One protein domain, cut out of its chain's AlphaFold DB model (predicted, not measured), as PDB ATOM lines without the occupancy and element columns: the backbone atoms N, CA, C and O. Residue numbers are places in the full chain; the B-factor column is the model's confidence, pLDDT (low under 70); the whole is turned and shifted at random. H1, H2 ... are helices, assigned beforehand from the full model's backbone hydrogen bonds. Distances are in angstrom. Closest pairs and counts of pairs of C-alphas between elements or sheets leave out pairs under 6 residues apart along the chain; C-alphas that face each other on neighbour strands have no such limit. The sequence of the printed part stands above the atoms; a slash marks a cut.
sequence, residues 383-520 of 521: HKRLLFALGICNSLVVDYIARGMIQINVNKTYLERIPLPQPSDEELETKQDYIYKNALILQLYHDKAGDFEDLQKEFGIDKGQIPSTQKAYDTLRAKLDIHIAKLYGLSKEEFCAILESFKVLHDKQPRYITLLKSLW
ATOM      1  N   HIS A 383      29.672   3.219  45.954       95.38
ATOM      2  CA  HIS A 383      30.464   3.750  44.842       95.38
ATOM      3  C   HIS A 383      29.752   4.882  44.090       95.38
ATOM      4  O   HIS A 383      30.407   5.830  43.663       95.38
ATOM      5  N   LYS A 384      28.417   4.862  43.992       95.19
ATOM      6  CA  LYS A 384      27.636   5.958  43.389       95.19
ATOM      7  C   LYS A 384      27.816   7.253  44.168       95.19
ATOM      8  O   LYS A 384      28.047   8.300  43.570       95.19
ATOM      9  N   ARG A 385      27.805   7.174  45.501       93.94
ATOM     10  CA  ARG A 385      28.040   8.314  46.400       93.94
ATOM     11  C   ARG A 385      29.472   8.835  46.282       93.94
ATOM     12  O   ARG A 385      29.677  10.045  46.190       93.94
ATOM     13  N   LEU A 386      30.454   7.934  46.212       95.75
ATOM     14  CA  LEU A 386      31.861   8.286  45.993       95.75
ATOM     15  C   LEU A 386      32.061   9.048  44.669       95.75
ATOM     16  O   LEU A 386      32.725  10.083  44.631       95.75
ATOM     17  N   LEU A 387      31.455   8.553  43.590       97.19
ATOM     18  CA  LEU A 387      31.532   9.130  42.246       97.19
ATOM     19  C   LEU A 387      30.712  10.417  42.099       97.19
ATOM     20  O   LEU A 387      31.116  11.335  41.386       97.19
ATOM     21  N   PHE A 388      29.588  10.528  42.806       96.81
ATOM     22  CA  PHE A 388      28.833  11.772  42.897       96.81
ATOM     23  C   PHE A 388      29.686  12.871  43.542       96.81
ATOM     24  O   PHE A 388      29.831  13.955  42.976       96.81
ATOM     25  N   ALA A 389      30.336  12.563  44.672       96.12
ATOM     26  CA  ALA A 389      31.262  13.481  45.327       96.12
ATOM     27  C   ALA A 389      32.448  13.851  44.418       96.12
ATOM     28  O   ALA A 389      32.829  15.019  44.365       96.12
ATOM     29  N   LEU A 390      32.992  12.897  43.652       97.94
ATOM     30  CA  LEU A 390      34.029  13.165  42.649       97.94
ATOM     31  C   LEU A 390      33.577  14.209  41.616       97.94
ATOM     32  O   LEU A 390      34.353  15.108  41.285       97.94
ATOM     33  N   GLY A 391      32.341  14.104  41.121       97.50
ATOM     34  CA  GLY A 391      31.759  15.058  40.176       97.50
ATOM     35  C   GLY A 391      31.557  16.443  40.792       97.50
ATOM     36  O   GLY A 391      32.071  17.432  40.271       97.50
ATOM     37  N   ILE A 392      30.868  16.512  41.937       97.31
ATOM     38  CA  ILE A 392      30.569  17.770  42.635       97.31
ATOM     39  C   ILE A 392      31.852  18.512  43.030       97.31
ATOM     40  O   ILE A 392      31.997  19.693  42.708       97.31
ATOM     41  N   CYS A 393      32.813  17.834  43.661       97.19
ATOM     42  CA  CYS A 393      34.051  18.458  44.138       97.19
ATOM     43  C   CYS A 393      34.978  18.931  43.007       97.19
ATOM     44  O   CYS A 393      35.791  19.830  43.222       97.19
ATOM     45  N   ASN A 394      34.856  18.360  41.803       97.50
ATOM     46  CA  ASN A 394      35.577  18.826  40.617       97.50
ATOM     47  C   ASN A 394      34.803  19.870  39.797       97.50
ATOM     48  O   ASN A 394      35.353  20.368  38.807       97.50
ATOM     49  N   SER A 395      33.599  20.273  40.206       97.56
ATOM     50  CA  SER A 395      32.839  21.319  39.514       97.56
ATOM     51  C   SER A 395      33.449  22.713  39.689       97.56
ATOM     52  O   SER A 395      34.073  23.023  40.710       97.56
ATOM     53  N   LEU A 396      33.248  23.585  38.702       97.56
ATOM     54  CA  LEU A 396      33.665  24.990  38.771       97.56
ATOM     55  C   LEU A 396      32.893  25.785  39.832       97.56
ATOM     56  O   LEU A 396      33.450  26.716  40.408       97.56
ATOM     57  N   VAL A 397      31.654  25.399  40.144       97.19
ATOM     58  CA  VAL A 397      30.853  26.033  41.204       97.19
ATOM     59  C   VAL A 397      31.492  25.811  42.572       97.19
ATOM     60  O   VAL A 397      31.713  26.757  43.325       97.19
ATOM     61  N   VAL A 398      31.863  24.567  42.877       97.12
ATOM     62  CA  VAL A 398      32.514  24.234  44.148       97.12
ATOM     63  C   VAL A 398      33.929  24.819  44.217       97.12
ATOM     64  O   VAL A 398      34.331  25.333  45.262       97.12
ATOM     65  N   ASP A 399      34.672  24.832  43.105       96.88
ATOM     66  CA  ASP A 399      35.997  25.468  43.050       96.88
ATOM     67  C   ASP A 399      35.933  26.980  43.282       96.88
ATOM     68  O   ASP A 399      36.813  27.524  43.944       96.88
ATOM     69  N   TYR A 400      34.890  27.648  42.781       96.62
ATOM     70  CA  TYR A 400      34.664  29.077  42.989       96.62
ATOM     71  C   TYR A 400      34.514  29.398  44.479       96.62
ATOM     72  O   TYR A 400      35.227  30.257  45.003       96.62
ATOM     73  N   ILE A 401      33.664  28.643  45.180       95.94
ATOM     74  CA  ILE A 401      33.463  28.783  46.629       95.94
ATOM     75  C   ILE A 401      34.779  28.520  47.371       95.94
ATOM     76  O   ILE A 401      35.199  29.310  48.217       95.94
ATOM     77  N   ALA A 402      35.466  27.428  47.025       95.19
ATOM     78  CA  ALA A 402      36.725  27.053  47.655       95.19
ATOM     79  C   ALA A 402      37.822  28.108  47.446       95.19
ATOM     80  O   ALA A 402      38.558  28.425  48.377       95.19
ATOM     81  N   ARG A 403      37.912  28.706  46.253       92.56
ATOM     82  CA  ARG A 403      38.882  29.764  45.931       92.56
ATOM     83  C   ARG A 403      38.657  31.041  46.739       92.56
ATOM     84  O   ARG A 403      39.619  31.752  47.004       92.56
ATOM     85  N   GLY A 404      37.428  31.305  47.183       91.50
ATOM     86  CA  GLY A 404      37.132  32.406  48.101       91.50
ATOM     87  C   GLY A 404      37.693  32.212  49.516       91.50
ATOM     88  O   GLY A 404      37.801  33.180  50.264       91.50
ATOM     89  N   MET A 405      38.059  30.981  49.894       92.56
ATOM     90  CA  MET A 405      38.482  30.640  51.260       92.56
ATOM     91  C   MET A 405      39.897  30.057  51.350       92.56
ATOM     92  O   MET A 405      40.510  30.114  52.415       92.56
ATOM     93  N   ILE A 406      40.415  29.473  50.268       92.81
ATOM     94  CA  ILE A 406      41.646  28.681  50.273       92.81
ATOM     95  C   ILE A 406      42.735  29.391  49.470       92.81
ATOM     96  O   ILE A 406      42.583  29.621  48.274       92.81
ATOM     97  N   GLN A 407      43.866  29.664  50.124       87.88
ATOM     98  CA  GLN A 407      45.071  30.191  49.472       87.88
ATOM     99  C   GLN A 407      46.034  29.064  49.073       87.88
ATOM    100  O   GLN A 407      46.219  28.787  47.891       87.88
ATOM    101  N   ILE A 408      46.628  28.392  50.067       92.06
ATOM    102  CA  ILE A 408      47.629  27.333  49.851       92.06
ATOM    103  C   ILE A 408      47.149  26.006  50.435       92.06
ATOM    104  O   ILE A 408      47.093  25.007  49.733       92.06
ATOM    105  N   ASN A 409      46.775  25.971  51.713       94.12
ATOM    106  CA  ASN A 409      46.471  24.710  52.385       94.12
ATOM    107  C   ASN A 409      45.002  24.322  52.200       94.12
ATOM    108  O   ASN A 409      44.113  24.923  52.805       94.12
ATOM    109  N   VAL A 410      44.755  23.290  51.396       94.44
ATOM    110  CA  VAL A 410      43.446  22.649  51.272       94.44
ATOM    111  C   VAL A 410      43.281  21.690  52.455       94.44
ATOM    112  O   VAL A 410      44.026  20.722  52.601       94.44
ATOM    113  N   ASN A 411      42.307  21.966  53.318       90.69
ATOM    114  CA  ASN A 411      41.997  21.176  54.511       90.69
ATOM    115  C   ASN A 411      40.519  20.750  54.493       90.69
ATOM    116  O   ASN A 411      39.676  21.453  53.932       90.69
ATOM    117  N   LYS A 412      40.210  19.616  55.132       88.75
ATOM    118  CA  LYS A 412      38.855  19.074  55.305       88.75
ATOM    119  C   LYS A 412      37.884  20.093  55.911       88.75
ATOM    120  O   LYS A 412      36.750  20.172  55.456       88.75
ATOM    121  N   THR A 413      38.354  20.949  56.821       90.50
ATOM    122  CA  THR A 413      37.528  21.999  57.449       90.50
ATOM    123  C   THR A 413      36.958  23.011  56.454       90.50
ATOM    124  O   THR A 413      35.915  23.605  56.714       90.50
ATOM    125  N   TYR A 414      37.604  23.226  55.300       91.88
ATOM    126  CA  TYR A 414      37.025  24.059  54.246       91.88
ATOM    127  C   TYR A 414      35.909  23.331  53.506       91.88
ATOM    128  O   TYR A 414      34.901  23.957  53.205       91.88
ATOM    129  N   LEU A 415      36.064  22.029  53.246       90.31
ATOM    130  CA  LEU A 415      35.045  21.224  52.567       90.31
ATOM    131  C   LEU A 415      33.763  21.129  53.402       90.31
ATOM    132  O   LEU A 415      32.679  21.249  52.849       90.31
ATOM    133  N   GLU A 416      33.889  21.018  54.728       88.69
ATOM    134  CA  GLU A 416      32.762  21.007  55.678       88.69
ATOM    135  C   GLU A 416      31.945  22.312  55.685       88.69
ATOM    136  O   GLU A 416      30.816  22.338  56.165       88.69
ATOM    137  N   ARG A 417      32.501  23.403  55.144       89.62
ATOM    138  CA  ARG A 417      31.835  24.710  55.046       89.62
ATOM    139  C   ARG A 417      31.163  24.943  53.697       89.62
ATOM    140  O   ARG A 417      30.444  25.931  53.552       89.62
ATOM    141  N   ILE A 418      31.438  24.102  52.699       91.56
ATOM    142  CA  ILE A 418      30.870  24.259  51.361       91.56
ATOM    143  C   ILE A 418      29.438  23.713  51.385       91.56
ATOM    144  O   ILE A 418      29.229  22.587  51.837       91.56
ATOM    145  N   PRO A 419      28.442  24.462  50.878       89.25
ATOM    146  CA  PRO A 419      27.109  23.917  50.672       89.25
ATOM    147  C   PRO A 419      27.177  22.858  49.563       89.25
ATOM    148  O   PRO A 419      27.335  23.177  48.383       89.25
ATOM    149  N   LEU A 420      27.114  21.585  49.948       90.56
ATOM    150  CA  LEU A 420      27.144  20.444  49.035       90.56
ATOM    151  C   LEU A 420      25.745  19.815  48.944       90.56
ATOM    152  O   LEU A 420      25.110  19.628  49.983       90.56
ATOM    153  N   PRO A 421      25.265  19.446  47.742       89.50
ATOM    154  CA  PRO A 421      24.098  18.588  47.593       89.50
ATOM    155  C   PRO A 421      24.305  17.255  48.324       89.50
ATOM    156  O   PRO A 421      25.358  16.632  48.184       89.50
ATOM    157  N   GLN A 422      23.296  16.810  49.075       87.31
ATOM    158  CA  GLN A 422      23.330  15.585  49.887       87.31
ATOM    159  C   GLN A 422      22.195  14.630  49.474       87.31
ATOM    160  O   GLN A 422      21.268  14.424  50.257       87.31
ATOM    161  N   PRO A 423      22.211  14.074  48.247       89.06
ATOM    162  CA  PRO A 423      21.164  13.150  47.822       89.06
ATOM    163  C   PRO A 423      21.187  11.857  48.651       89.06
ATOM    164  O   PRO A 423      22.255  11.367  49.056       89.06
ATOM    165  N   SER A 424      20.008  11.275  48.874       86.94
ATOM    166  CA  SER A 424      19.901   9.907  49.396       86.94
ATOM    167  C   SER A 424      20.425   8.892  48.369       86.94
ATOM    168  O   SER A 424      20.597   9.208  47.189       86.94
ATOM    169  N   ASP A 425      20.697   7.656  48.798       83.50
ATOM    170  CA  ASP A 425      21.119   6.602  47.863       83.50
ATOM    171  C   ASP A 425      20.037   6.329  46.798       83.50
ATOM    172  O   ASP A 425      20.364   6.132  45.633       83.50
ATOM    173  N   GLU A 426      18.753   6.428  47.150       84.44
ATOM    174  CA  GLU A 426      17.634   6.295  46.207       84.44
ATOM    175  C   GLU A 426      17.551   7.464  45.208       84.44
ATOM    176  O   GLU A 426      17.275   7.273  44.020       84.44
ATOM    177  N   GLU A 427      17.817   8.693  45.656       85.06
ATOM    178  CA  GLU A 427      17.863   9.859  44.769       85.06
ATOM    179  C   GLU A 427      19.042   9.797  43.799       85.06
ATOM    180  O   GLU A 427      18.919  10.244  42.654       85.06
ATOM    181  N   LEU A 428      20.166   9.211  44.229       85.94
ATOM    182  CA  LEU A 428      21.275   8.908  43.332       85.94
ATOM    183  C   LEU A 428      20.812   7.975  42.210       85.94
ATOM    184  O   LEU A 428      21.041   8.299  41.048       85.94
ATOM    185  N   GLU A 429      20.094   6.893  42.524       79.94
ATOM    186  CA  GLU A 429      19.589   5.956  41.506       79.94
ATOM    187  C   GLU A 429      18.619   6.596  40.510       79.94
ATOM    188  O   GLU A 429      18.659   6.302  39.317       79.94
ATOM    189  N   THR A 430      17.714   7.443  41.001       76.75
ATOM    190  CA  THR A 430      16.534   7.864  40.233       76.75
ATOM    191  C   THR A 430      16.675   9.227  39.566       76.75
ATOM    192  O   THR A 430      16.037   9.467  38.542       76.75
ATOM    193  N   LYS A 431      17.476  10.141  40.133       75.94
ATOM    194  CA  LYS A 431      17.497  11.560  39.730       75.94
ATOM    195  C   LYS A 431      18.882  12.115  39.411       75.94
ATOM    196  O   LYS A 431      18.960  13.154  38.762       75.94
ATOM    197  N   GLN A 432      19.957  11.485  39.885       76.94
ATOM    198  CA  GLN A 432      21.315  12.052  39.821       76.94
ATOM    199  C   GLN A 432      22.331  11.135  39.128       76.94
ATOM    200  O   GLN A 432      23.546  11.304  39.286       76.94
ATOM    201  N   ASP A 433      21.851  10.191  38.317       85.44
ATOM    202  CA  ASP A 433      22.695   9.235  37.604       85.44
ATOM    203  C   ASP A 433      23.702   9.902  36.660       85.44
ATOM    204  O   ASP A 433      24.845   9.454  36.520       85.44
ATOM    205  N   TYR A 434      23.305  11.035  36.085       94.00
ATOM    206  CA  TYR A 434      24.123  11.830  35.189       94.00
ATOM    207  C   TYR A 434      25.448  12.269  35.826       94.00
ATOM    208  O   TYR A 434      26.488  12.199  35.169       94.00
ATOM    209  N   ILE A 435      25.452  12.707  37.090       96.00
ATOM    210  CA  ILE A 435      26.663  13.259  37.717       96.00
ATOM    211  C   ILE A 435      27.690  12.157  37.961       96.00
ATOM    212  O   ILE A 435      28.827  12.266  37.497       96.00
ATOM    213  N   TYR A 436      27.303  11.084  38.655       95.56
ATOM    214  CA  TYR A 436      28.268  10.059  39.044       95.56
ATOM    215  C   TYR A 436      28.756   9.225  37.850       95.56
ATOM    216  O   TYR A 436      29.939   8.879  37.801       95.56
ATOM    217  N   LYS A 437      27.900   8.949  36.849       96.25
ATOM    218  CA  LYS A 437      28.312   8.216  35.637       96.25
ATOM    219  C   LYS A 437      29.332   9.019  34.839       96.25
ATOM    220  O   LYS A 437      30.383   8.495  34.480       96.25
ATOM    221  N   ASN A 438      29.061  10.302  34.593       97.81
ATOM    222  CA  ASN A 438      29.973  11.133  33.811       97.81
ATOM    223  C   ASN A 438      31.261  11.462  34.575       97.81
ATOM    224  O   ASN A 438      32.318  11.541  33.952       97.81
ATOM    225  N   ALA A 439      31.216  11.571  35.906       98.06
ATOM    226  CA  ALA A 439      32.425  11.665  36.724       98.06
ATOM    227  C   ALA A 439      33.322  10.425  36.557       98.06
ATOM    228  O   ALA A 439      34.528  10.570  36.351       98.06
ATOM    229  N   LEU A 440      32.742   9.216  36.562       98.25
ATOM    230  CA  LEU A 440      33.486   7.980  36.299       98.25
ATOM    231  C   LEU A 440      34.041   7.933  34.869       98.25
ATOM    232  O   LEU A 440      35.208   7.607  34.685       98.25
ATOM    233  N   ILE A 441      33.262   8.317  33.855       98.38
ATOM    234  CA  ILE A 441      33.736   8.365  32.460       98.38
ATOM    235  C   ILE A 441      34.939   9.313  32.310       98.38
ATOM    236  O   ILE A 441      35.922   8.978  31.644       98.38
ATOM    237  N   LEU A 442      34.890  10.487  32.949       98.19
ATOM    238  CA  LEU A 442      36.001  11.442  32.957       98.19
ATOM    239  C   LEU A 442      37.228  10.891  33.702       98.19
ATOM    240  O   LEU A 442      38.352  11.124  33.259       98.19
ATOM    241  N   GLN A 443      37.034  10.133  34.788       97.88
ATOM    242  CA  GLN A 443      38.119   9.435  35.488       97.88
ATOM    243  C   GLN A 443      38.767   8.370  34.587       97.88
ATOM    244  O   GLN A 443      39.990   8.339  34.452       97.88
ATOM    245  N   LEU A 444      37.955   7.542  33.920       97.94
ATOM    246  CA  LEU A 444      38.410   6.459  33.044       97.94
ATOM    247  C   LEU A 444      39.175   6.968  31.815       97.94
ATOM    248  O   LEU A 444      40.074   6.292  31.326       97.94
ATOM    249  N   TYR A 445      38.888   8.182  31.334       97.44
ATOM    250  CA  TYR A 445      39.673   8.803  30.260       97.44
ATOM    251  C   TYR A 445      41.173   8.887  30.596       97.44
ATOM    252  O   TYR A 445      42.027   8.678  29.722       97.44
ATOM    253  N   HIS A 446      41.498   9.165  31.862       95.19
ATOM    254  CA  HIS A 446      42.873   9.276  32.359       95.19
ATOM    255  C   HIS A 446      43.432   7.960  32.915       95.19
ATOM    256  O   HIS A 446      44.630   7.883  33.180       95.19
ATOM    257  N   ASP A 447      42.611   6.915  33.039       95.94
ATOM    258  CA  ASP A 447      43.029   5.605  33.542       95.94
ATOM    259  C   ASP A 447      43.737   4.782  32.457       95.94
ATOM    260  O   ASP A 447      43.139   3.988  31.734       95.94
ATOM    261  N   LYS A 448      45.045   5.005  32.301       92.06
ATOM    262  CA  LYS A 448      45.867   4.243  31.346       92.06
ATOM    263  C   LYS A 448      46.323   2.889  31.889       92.06
ATOM    264  O   LYS A 448      46.698   2.036  31.090       92.06
ATOM    265  N   ALA A 449      46.324   2.723  33.211       93.06
ATOM    266  CA  ALA A 449      46.788   1.513  33.884       93.06
ATOM    267  C   ALA A 449      45.677   0.466  34.063       93.06
ATOM    268  O   ALA A 449      45.989  -0.702  34.272       93.06
ATOM    269  N   GLY A 450      44.406   0.864  33.931       94.69
ATOM    270  CA  GLY A 450      43.259  -0.014  34.167       94.69
ATOM    271  C   GLY A 450      42.960  -0.198  35.656       94.69
ATOM    272  O   GLY A 450      42.374  -1.205  36.052       94.69
ATOM    273  N   ASP A 451      43.353   0.764  36.493       96.44
ATOM    274  CA  ASP A 451      43.196   0.689  37.948       96.44
ATOM    275  C   ASP A 451      41.718   0.706  38.388       96.44
ATOM    276  O   ASP A 451      41.392   0.311  39.512       96.44
ATOM    277  N   PHE A 452      40.812   1.163  37.514       97.25
ATOM    278  CA  PHE A 452      39.381   1.296  37.785       97.25
ATOM    279  C   PHE A 452      38.504   0.370  36.925       97.25
ATOM    280  O   PHE A 452      37.300   0.609  36.805       97.25
ATOM    281  N   GLU A 453      39.058  -0.713  36.365       95.69
ATOM    282  CA  GLU A 453      38.290  -1.699  35.584       95.69
ATOM    283  C   GLU A 453      37.099  -2.294  36.352       95.69
ATOM    284  O   GLU A 453      36.046  -2.537  35.757       95.69
ATOM    285  N   ASP A 454      37.248  -2.522  37.662       95.88
ATOM    286  CA  ASP A 454      36.167  -3.017  38.526       95.88
ATOM    287  C   ASP A 454      34.960  -2.067  38.487       95.88
ATOM    288  O   ASP A 454      33.833  -2.505  38.261       95.88
ATOM    289  N   LEU A 455      35.207  -0.758  38.637       96.75
ATOM    290  CA  LEU A 455      34.162   0.269  38.576       96.75
ATOM    291  C   LEU A 455      33.597   0.396  37.163       96.75
ATOM    292  O   LEU A 455      32.394   0.557  36.992       96.75
ATOM    293  N   GLN A 456      34.439   0.297  36.133       96.56
ATOM    294  CA  GLN A 456      33.962   0.323  34.753       96.56
ATOM    295  C   GLN A 456      32.941  -0.799  34.495       96.56
ATOM    296  O   GLN A 456      31.889  -0.545  33.905       96.56
ATOM    297  N   LYS A 457      33.239  -2.022  34.954       97.00
ATOM    298  CA  LYS A 457      32.362  -3.196  34.813       97.00
ATOM    299  C   LYS A 457      31.097  -3.053  35.656       97.00
ATOM    300  O   LYS A 457      30.009  -3.279  35.139       97.00
ATOM    301  N   GLU A 458      31.230  -2.638  36.915       96.00
ATOM    302  CA  GLU A 458      30.103  -2.430  37.838       96.00
ATOM    303  C   GLU A 458      29.071  -1.438  37.285       96.00
ATOM    304  O   GLU A 458      27.868  -1.668  37.385       96.00
ATOM    305  N   PHE A 459      29.537  -0.358  36.655       95.12
ATOM    306  CA  PHE A 459      28.673   0.680  36.093       95.12
ATOM    307  C   PHE A 459      28.287   0.432  34.627       95.12
ATOM    308  O   PHE A 459      27.581   1.257  34.045       95.12
ATOM    309  N   GLY A 460      28.730  -0.682  34.031       95.31
ATOM    310  CA  GLY A 460      28.414  -1.052  32.651       95.31
ATOM    311  C   GLY A 460      28.871  -0.016  31.618       95.31
ATOM    312  O   GLY A 460      28.130   0.266  30.681       95.31
ATOM    313  N   ILE A 461      30.049   0.593  31.809       95.75
ATOM    314  CA  ILE A 461      30.566   1.629  30.902       95.75
ATOM    315  C   ILE A 461      31.345   0.989  29.753       95.75
ATOM    316  O   ILE A 461      32.450   0.460  29.928       95.75
ATOM    317  N   ASP A 462      30.809   1.116  28.545       93.38
ATOM    318  CA  ASP A 462      31.458   0.652  27.327       93.38
ATOM    319  C   ASP A 462      32.650   1.537  26.948       93.38
ATOM    320  O   ASP A 462      32.628   2.763  27.087       93.38
ATOM    321  N   LYS A 463      33.686   0.936  26.344       90.00
ATOM    322  CA  LYS A 463      34.869   1.680  25.861       90.00
ATOM    323  C   LYS A 463      34.517   2.805  24.880       90.00
ATOM    324  O   LYS A 463      35.236   3.794  24.825       90.00
ATOM    325  N   GLY A 464      33.424   2.666  24.125       91.00
ATOM    326  CA  GLY A 464      32.945   3.696  23.196       91.00
ATOM    327  C   GLY A 464      32.339   4.931  23.876       91.00
ATOM    328  O   GLY A 464      32.254   5.980  23.244       91.00
ATOM    329  N   GLN A 465      31.936   4.827  25.147       93.44
ATOM    330  CA  GLN A 465      31.419   5.954  25.932       93.44
ATOM    331  C   GLN A 465      32.545   6.804  26.527       93.44
ATOM    332  O   GLN A 465      32.346   7.986  26.808       93.44
ATOM    333  N   ILE A 466      33.734   6.220  26.700       96.38
ATOM    334  CA  ILE A 466      34.918   6.937  27.164       96.38
ATOM    335  C   ILE A 466      35.420   7.824  26.014       96.38
ATOM    336  O   ILE A 466      35.680   7.316  24.920       96.38
ATOM    337  N   PRO A 467      35.571   9.148  26.219       96.81
ATOM    338  CA  PRO A 467      36.047  10.043  25.175       96.81
ATOM    339  C   PRO A 467      37.368   9.568  24.555       96.81
ATOM    340  O   PRO A 467      38.329   9.283  25.254       96.81
ATOM    341  N   SER A 468      37.460   9.530  23.228       94.50
ATOM    342  CA  SER A 468      38.710   9.180  22.531       94.50
ATOM    343  C   SER A 468      39.573  10.397  22.183       94.50
ATOM    344  O   SER A 468      40.719  10.253  21.763       94.50
ATOM    345  N   THR A 469      39.033  11.611  22.342       96.31
ATOM    346  CA  THR A 469      39.703  12.871  21.995       96.31
ATOM    347  C   THR A 469      39.531  13.912  23.095       96.31
ATOM    348  O   THR A 469      38.506  13.936  23.781       96.31
ATOM    349  N   GLN A 470      40.485  14.846  23.190       95.50
ATOM    350  CA  GLN A 470      40.417  15.955  24.145       95.50
ATOM    351  C   GLN A 470      39.151  16.805  23.960       95.50
ATOM    352  O   GLN A 470      38.518  17.186  24.934       95.50
ATOM    353  N   LYS A 471      38.718  17.038  22.713       95.88
ATOM    354  CA  LYS A 471      37.490  17.798  22.426       95.88
ATOM    355  C   LYS A 471      36.245  17.115  23.000       95.88
ATOM    356  O   LYS A 471      35.381  17.792  23.554       95.88
ATOM    357  N   ALA A 472      36.137  15.792  22.858       97.12
ATOM    358  CA  ALA A 472      35.023  15.029  23.416       97.12
ATOM    359  C   ALA A 472      35.067  15.022  24.954       97.12
ATOM    360  O   ALA A 472      34.033  15.216  25.589       97.12
ATOM    361  N   TYR A 473      36.264  14.890  25.536       97.69
ATOM    362  CA  TYR A 473      36.480  14.987  26.980       97.69
ATOM    363  C   TYR A 473      36.057  16.358  27.528       97.69
ATOM    364  O   TYR A 473      35.247  16.432  28.447       97.69
ATOM    365  N   ASP A 474      36.529  17.445  26.914       97.56
ATOM    366  CA  ASP A 474      36.198  18.815  27.315       97.56
ATOM    367  C   ASP A 474      34.702  19.101  27.157       97.56
ATOM    368  O   ASP A 474      34.101  19.760  27.998       97.56
ATOM    369  N   THR A 475      34.067  18.562  26.112       98.00
ATOM    370  CA  THR A 475      32.613  18.682  25.926       98.00
ATOM    371  C   THR A 475      31.853  17.993  27.055       98.00
ATOM    372  O   THR A 475      30.893  18.556  27.576       98.00
ATOM    373  N   LEU A 476      32.274  16.790  27.454       98.12
ATOM    374  CA  LEU A 476      31.644  16.057  28.548       98.12
ATOM    375  C   LEU A 476      31.840  16.769  29.890       98.12
ATOM    376  O   LEU A 476      30.884  16.955  30.638       98.12
ATOM    377  N   ARG A 477      33.068  17.222  30.155       97.75
ATOM    378  CA  ARG A 477      33.419  17.993  31.348       97.75
ATOM    379  C   ARG A 477      32.594  19.280  31.438       97.75
ATOM    380  O   ARG A 477      32.012  19.545  32.484       97.75
ATOM    381  N   ALA A 478      32.464  20.015  30.333       97.94
ATOM    382  CA  ALA A 478      31.665  21.234  30.275       97.94
ATOM    383  C   ALA A 478      30.178  20.965  30.538       97.94
ATOM    384  O   ALA A 478      29.554  21.681  31.315       97.94
ATOM    385  N   LYS A 479      29.609  19.909  29.942       98.00
ATOM    386  CA  LYS A 479      28.216  19.515  30.203       98.00
ATOM    387  C   LYS A 479      27.986  19.142  31.667       98.00
ATOM    388  O   LYS A 479      26.960  19.520  32.225       98.00
ATOM    389  N   LEU A 480      28.938  18.445  32.291       98.00
ATOM    390  CA  LEU A 480      28.866  18.106  33.710       98.00
ATOM    391  C   LEU A 480      28.928  19.358  34.598       98.00
ATOM    392  O   LEU A 480      28.089  19.503  35.484       98.00
ATOM    393  N   ASP A 481      29.853  20.286  34.329       98.06
ATOM    394  CA  ASP A 481      29.947  21.574  35.034       98.06
ATOM    395  C   ASP A 481      28.628  22.369  34.944       98.06
ATOM    396  O   ASP A 481      28.132  22.867  35.955       98.06
ATOM    397  N   ILE A 482      28.024  22.439  33.752       97.94
ATOM    398  CA  ILE A 482      26.736  23.115  33.514       97.94
ATOM    399  C   ILE A 482      25.601  22.424  34.272       97.94
ATOM    400  O   ILE A 482      24.783  23.087  34.905       97.94
ATOM    401  N   HIS A 483      25.544  21.092  34.223       96.75
ATOM    402  CA  HIS A 483      24.520  20.323  34.924       96.75
ATOM    403  C   HIS A 483      24.588  20.553  36.439       96.75
ATOM    404  O   HIS A 483      23.563  20.786  37.075       96.75
ATOM    405  N   ILE A 484      25.796  20.572  37.009       96.88
ATOM    406  CA  ILE A 484      25.998  20.863  38.431       96.88
ATOM    407  C   ILE A 484      25.626  22.317  38.738       96.88
ATOM    408  O   ILE A 484      24.938  22.574  39.715       96.88
ATOM    409  N   ALA A 485      25.989  23.282  37.897       96.94
ATOM    410  CA  ALA A 485      25.575  24.667  38.103       96.94
ATOM    411  C   ALA A 485      24.046  24.844  38.097       96.94
ATOM    412  O   ALA A 485      23.513  25.549  38.954       96.94
ATOM    413  N   LYS A 486      23.332  24.130  37.216       95.00
ATOM    414  CA  LYS A 486      21.862  24.065  37.230       95.00
ATOM    415  C   LYS A 486      21.325  23.397  38.503       95.00
ATOM    416  O   LYS A 486      20.338  23.872  39.052       95.00
ATOM    417  N   LEU A 487      21.994  22.359  39.019       93.75
ATOM    418  CA  LEU A 487      21.657  21.740  40.312       93.75
ATOM    419  C   LEU A 487      21.784  22.730  41.484       93.75
ATOM    420  O   LEU A 487      20.978  22.692  42.407       93.75
ATOM    421  N   TYR A 488      22.756  23.643  41.425       94.12
ATOM    422  CA  TYR A 488      22.914  24.743  42.385       94.12
ATOM    423  C   TYR A 488      21.926  25.906  42.165       94.12
ATOM    424  O   TYR A 488      21.972  26.888  42.903       94.12
ATOM    425  N   GLY A 489      21.036  25.813  41.173       95.25
ATOM    426  CA  GLY A 489      20.040  26.841  40.869       95.25
ATOM    427  C   GLY A 489      20.598  28.077  40.161       95.25
ATOM    428  O   GLY A 489      19.931  29.107  40.153       95.25
ATOM    429  N   LEU A 490      21.800  27.997  39.580       96.69
ATOM    430  CA  LEU A 490      22.420  29.130  38.892       96.69
ATOM    431  C   LEU A 490      21.816  29.347  37.503       96.69
ATOM    432  O   LEU A 490      21.622  28.403  36.734       96.69
ATOM    433  N   SER A 491      21.596  30.614  37.164       97.38
ATOM    434  CA  SER A 491      21.311  31.069  35.802       97.38
ATOM    435  C   SER A 491      22.564  31.056  34.917       97.38
ATOM    436  O   SER A 491      23.701  30.926  35.387       97.38
ATOM    437  N   LYS A 492      22.365  31.227  33.603       96.44
ATOM    438  CA  LYS A 492      23.464  31.331  32.633       96.44
ATOM    439  C   LYS A 492      24.372  32.512  32.952       96.44
ATOM    440  O   LYS A 492      25.595  32.394  32.870       96.44
ATOM    441  N   GLU A 493      23.767  33.642  33.290       96.50
ATOM    442  CA  GLU A 493      24.433  34.902  33.580       96.50
ATOM    443  C   GLU A 493      25.293  34.777  34.842       96.50
ATOM    444  O   GLU A 493      26.473  35.126  34.812       96.50
ATOM    445  N   GLU A 494      24.747  34.196  35.914       97.44
ATOM    446  CA  GLU A 494      25.479  33.951  37.164       97.44
ATOM    447  C   GLU A 494      26.631  32.966  36.966       97.44
ATOM    448  O   GLU A 494      27.744  33.213  37.431       97.44
ATOM    449  N   PHE A 495      26.404  31.875  36.229       97.31
ATOM    450  CA  PHE A 495      27.478  30.937  35.924       97.31
ATOM    451  C   PHE A 495      28.577  31.599  35.086       97.31
ATOM    452  O   PHE A 495      29.761  31.427  35.374       97.31
ATOM    453  N   CYS A 496      28.221  32.415  34.090       95.75
ATOM    454  CA  CYS A 496      29.202  33.172  33.312       95.75
ATOM    455  C   CYS A 496      29.996  34.159  34.178       95.75
ATOM    456  O   CYS A 496      31.211  34.249  34.000       95.75
ATOM    457  N   ALA A 497      29.353  34.836  35.133       95.56
ATOM    458  CA  ALA A 497      30.031  35.712  36.089       95.56
ATOM    459  C   ALA A 497      31.007  34.932  36.990       95.56
ATOM    460  O   ALA A 497      32.121  35.388  37.245       95.56
ATOM    461  N   ILE A 498      30.645  33.713  37.412       96.31
ATOM    462  CA  ILE A 498      31.568  32.817  38.121       96.31
ATOM    463  C   ILE A 498      32.796  32.516  37.255       96.31
ATOM    464  O   ILE A 498      33.921  32.626  37.747       96.31
ATOM    465  N   LEU A 499      32.617  32.185  35.971       95.56
ATOM    466  CA  LEU A 499      33.729  31.865  35.064       95.56
ATOM    467  C   LEU A 499      34.736  33.016  34.920       95.56
ATOM    468  O   LEU A 499      35.934  32.759  34.803       95.56
ATOM    469  N   GLU A 500      34.284  34.271  34.971       93.12
ATOM    470  CA  GLU A 500      35.155  35.456  34.890       93.12
ATOM    471  C   GLU A 500      36.129  35.568  36.071       93.12
ATOM    472  O   GLU A 500      37.213  36.140  35.934       93.12
ATOM    473  N   SER A 501      35.800  34.965  37.216       92.06
ATOM    474  CA  SER A 501      36.699  34.930  38.375       92.06
ATOM    475  C   SER A 501      37.922  34.020  38.170       92.06
ATOM    476  O   SER A 501      38.958  34.218  38.810       92.06
ATOM    477  N   PHE A 502      37.862  33.056  37.243       94.75
ATOM    478  CA  PHE A 502      38.933  32.089  36.994       94.75
ATOM    479  C   PHE A 502      39.965  32.605  35.982       94.75
ATOM    480  O   PHE A 502      40.149  32.021  34.915       94.75
ATOM    481  N   LYS A 503      40.692  33.671  36.334       93.06
ATOM    482  CA  LYS A 503      41.673  34.327  35.441       93.06
ATOM    483  C   LYS A 503      42.660  33.347  34.794       93.06
ATOM    484  O   LYS A 503      42.783  33.301  33.578       93.06
ATOM    485  N   VAL A 504      43.286  32.482  35.595       94.56
ATOM    486  CA  VAL A 504      44.269  31.504  35.092       94.56
ATOM    487  C   VAL A 504      43.637  30.485  34.136       94.56
ATOM    488  O   VAL A 504      44.249  30.129  33.131       94.56
ATOM    489  N   LEU A 505      42.420  30.012  34.429       95.25
ATOM    490  CA  LEU A 505      41.703  29.089  33.541       95.25
ATOM    491  C   LEU A 505      41.324  29.781  32.229       95.25
ATOM    492  O   LEU A 505      41.433  29.174  31.168       95.25
ATOM    493  N   HIS A 506      40.910  31.046  32.299       94.44
ATOM    494  CA  HIS A 506      40.584  31.851  31.131       94.44
ATOM    495  C   HIS A 506      41.798  32.023  30.210       94.44
ATOM    496  O   HIS A 506      41.685  31.819  29.002       94.44
ATOM    497  N   ASP A 507      42.966  32.317  30.782       94.81
ATOM    498  CA  ASP A 507      44.202  32.535  30.026       94.81
ATOM    499  C   ASP A 507      44.747  31.239  29.413       94.81
ATOM    500  O   ASP A 507      45.158  31.215  28.253       94.81
ATOM    501  N   LYS A 508      44.734  30.137  30.176       95.69
ATOM    502  CA  LYS A 508      45.283  28.849  29.723       95.69
ATOM    503  C   LYS A 508      44.323  28.060  28.833       95.69
ATOM    504  O   LYS A 508      44.776  27.336  27.948       95.69
ATOM    505  N   GLN A 509      43.012  28.184  29.043       95.38
ATOM    506  CA  GLN A 509      41.985  27.399  28.347       95.38
ATOM    507  C   GLN A 509      40.827  28.262  27.796       95.38
ATOM    508  O   GLN A 509      39.652  27.957  28.034       95.38
ATOM    509  N   PRO A 510      41.094  29.295  26.969       94.88
ATOM    510  CA  PRO A 510      40.053  30.204  26.469       94.88
ATOM    511  C   PRO A 510      38.996  29.492  25.607       94.88
ATOM    512  O   PRO A 510      37.811  29.845  25.609       94.88
ATOM    513  N   ARG A 511      39.399  28.431  24.892       94.88
ATOM    514  CA  ARG A 511      38.480  27.592  24.107       94.88
ATOM    515  C   ARG A 511      37.514  26.807  24.997       94.88
ATOM    516  O   ARG A 511      36.354  26.673  24.623       94.88
ATOM    517  N   TYR A 512      37.961  26.338  26.166       95.56
ATOM    518  CA  TYR A 512      37.107  25.632  27.127       95.56
ATOM    519  C   TYR A 512      36.064  26.574  27.738       95.56
ATOM    520  O   TYR A 512      34.888  26.231  27.802       95.56
ATOM    521  N   ILE A 513      36.460  27.804  28.085       95.69
ATOM    522  CA  ILE A 513      35.520  28.835  28.553       95.69
ATOM    523  C   ILE A 513      34.472  29.159  27.482       95.69
ATOM    524  O   ILE A 513      33.280  29.229  27.779       95.69
ATOM    525  N   THR A 514      34.895  29.311  26.225       95.19
ATOM    526  CA  THR A 514      33.968  29.547  25.106       95.19
ATOM    527  C   THR A 514      32.991  28.380  24.947       95.19
ATOM    528  O   THR A 514      31.792  28.594  24.779       95.19
ATOM    529  N   LEU A 515      33.492  27.146  25.063       96.06
ATOM    530  CA  LEU A 515      32.686  25.932  24.997       96.06
ATOM    531  C   LEU A 515      31.630  25.889  26.113       96.06
ATOM    532  O   LEU A 515      30.455  25.707  25.806       96.06
ATOM    533  N   LEU A 516      32.015  26.140  27.369       95.69
ATOM    534  CA  LEU A 516      31.095  26.231  28.513       95.69
ATOM    535  C   LEU A 516      29.959  27.230  28.253       95.69
ATOM    536  O   LEU A 516      28.789  26.892  28.415       95.69
ATOM    537  N   LYS A 517      30.293  28.438  27.784       94.38
ATOM    538  CA  LYS A 517      29.299  29.482  27.479       94.38
ATOM    539  C   LYS A 517      28.354  29.081  26.341       94.38
ATOM    540  O   LYS A 517      27.170  29.412  26.386       94.38
ATOM    541  N   SER A 518      28.865  28.373  25.331       95.06
ATOM    542  CA  SER A 518      28.072  27.929  24.174       95.06
ATOM    543  C   SER A 518      27.134  26.758  24.469       95.06
ATOM    544  O   SER A 518      26.086  26.666  23.844       95.06
ATOM    545  N   LEU A 519      27.501  25.877  25.403       96.06
ATOM    546  CA  LEU A 519      26.725  24.678  25.740       96.06
ATOM    547  C   LEU A 519      25.621  24.948  26.769       96.06
ATOM    548  O   LEU A 519      24.812  24.063  27.042       96.06
ATOM    549  N   TRP A 520      25.601  26.142  27.364       90.75
ATOM    550  CA  TRP A 520      24.539  26.547  28.272       90.75
ATOM    551  C   TRP A 520      23.304  26.974  27.475       90.75
ATOM    552  O   TRP A 520      23.197  28.134  27.057       90.75
TER     553      TRP A 520
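What this domain is: This is residues 383 to 520 of the 521 residues of the protein "Type I restriction enzyme HsdR protein N-terminal domain protein" of Helicobacter pullorum MIT 98-5489 (UniProt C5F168). The longest helix, H7, runs through the middle, between H5, which lies side by side with it and runs the opposite way, and H10, which crosses it on the other side. H1 crosses H5 nearly at a right angle, H2 packs on residues 481 to 485 of H7, H8 packs on H2, and the short helices H3, H4, H6 and H9 lie round the outside. The printed part has 138 residues with ten named helices, H1 to H10 in order along the chain, and no named strand; the class is all helix. It is compact, with a radius of gyration of the C-alphas of 15.4 A, and rounded, spanning 38 by 33 by 30 A.

How they stand to each other: H1, residues 383 to 393, is close to but not clearly touching H2, residues 396 to 403. H3, residues 412 to 415, touches no helix; the closest C-alphas to H2 are those of Tyr 414 and Ala 402, 7.2 A apart. H4, residues 425 to 431, touches H1 at a steep tilt of 65 degrees, closest at C-alphas 428 and 384, 7.0 A. H5, residues 433 to 446, touches H1 with residues 435 to 440 alone, about perpendicular at 80 degrees; C-alphas 436 and 388 are closest, 4.3 A. H6, residues 453 to 458, is close to but not clearly touching H5, opposite ways at a shallow tilt of 18 degrees. H7, residues 470 to 487, is the hub, touching H2, H5 and one later helix. It touches H5 at a shallow tilt of 29 degrees, opposite ways, closest at C-alphas 480 and 435, 6.7 A. It touches H2 about perpendicular at 76 degrees, closest at C-alphas 485 and 397, 6.3 A. H8, residues 492 to 500, touches H2, closest at C-alphas 498 and 400, 6.9 A. H9, residues 503 to 508, touches no helix. H10, residues 510 to 519, touches H7 at a steep tilt of 54 degrees, closest at C-alphas 516 and 478, 5.3 A. The helix packing is mostly crossed. Every O i to N i+4 pair is within hydrogen-bond range in H1, H2, H4 and H6 to H10; in H5 it is 9 of 10, and H3 is too short for such a pair.

Where its parts are: H1 begins at C-alpha 383 (30.464, 3.750, 44.842) and is 15.2 A long. H5 measures 20.8 A. H7 starts at C-alpha 470 (40.417, 15.955, 24.145) and measures 25.4 A. H10, 14.4 A, ends at C-alpha 519 (26.725, 24.678, 25.740).

The domain as a whole: The C-alphas farthest apart, those of Glu 426 and Asp 507, are 40.7 A apart. The printed part has no cut. The link from H6 to H7, 11 residues, is long. The mean pLDDT of the printed part is 94.2, and no printed residue is under 70.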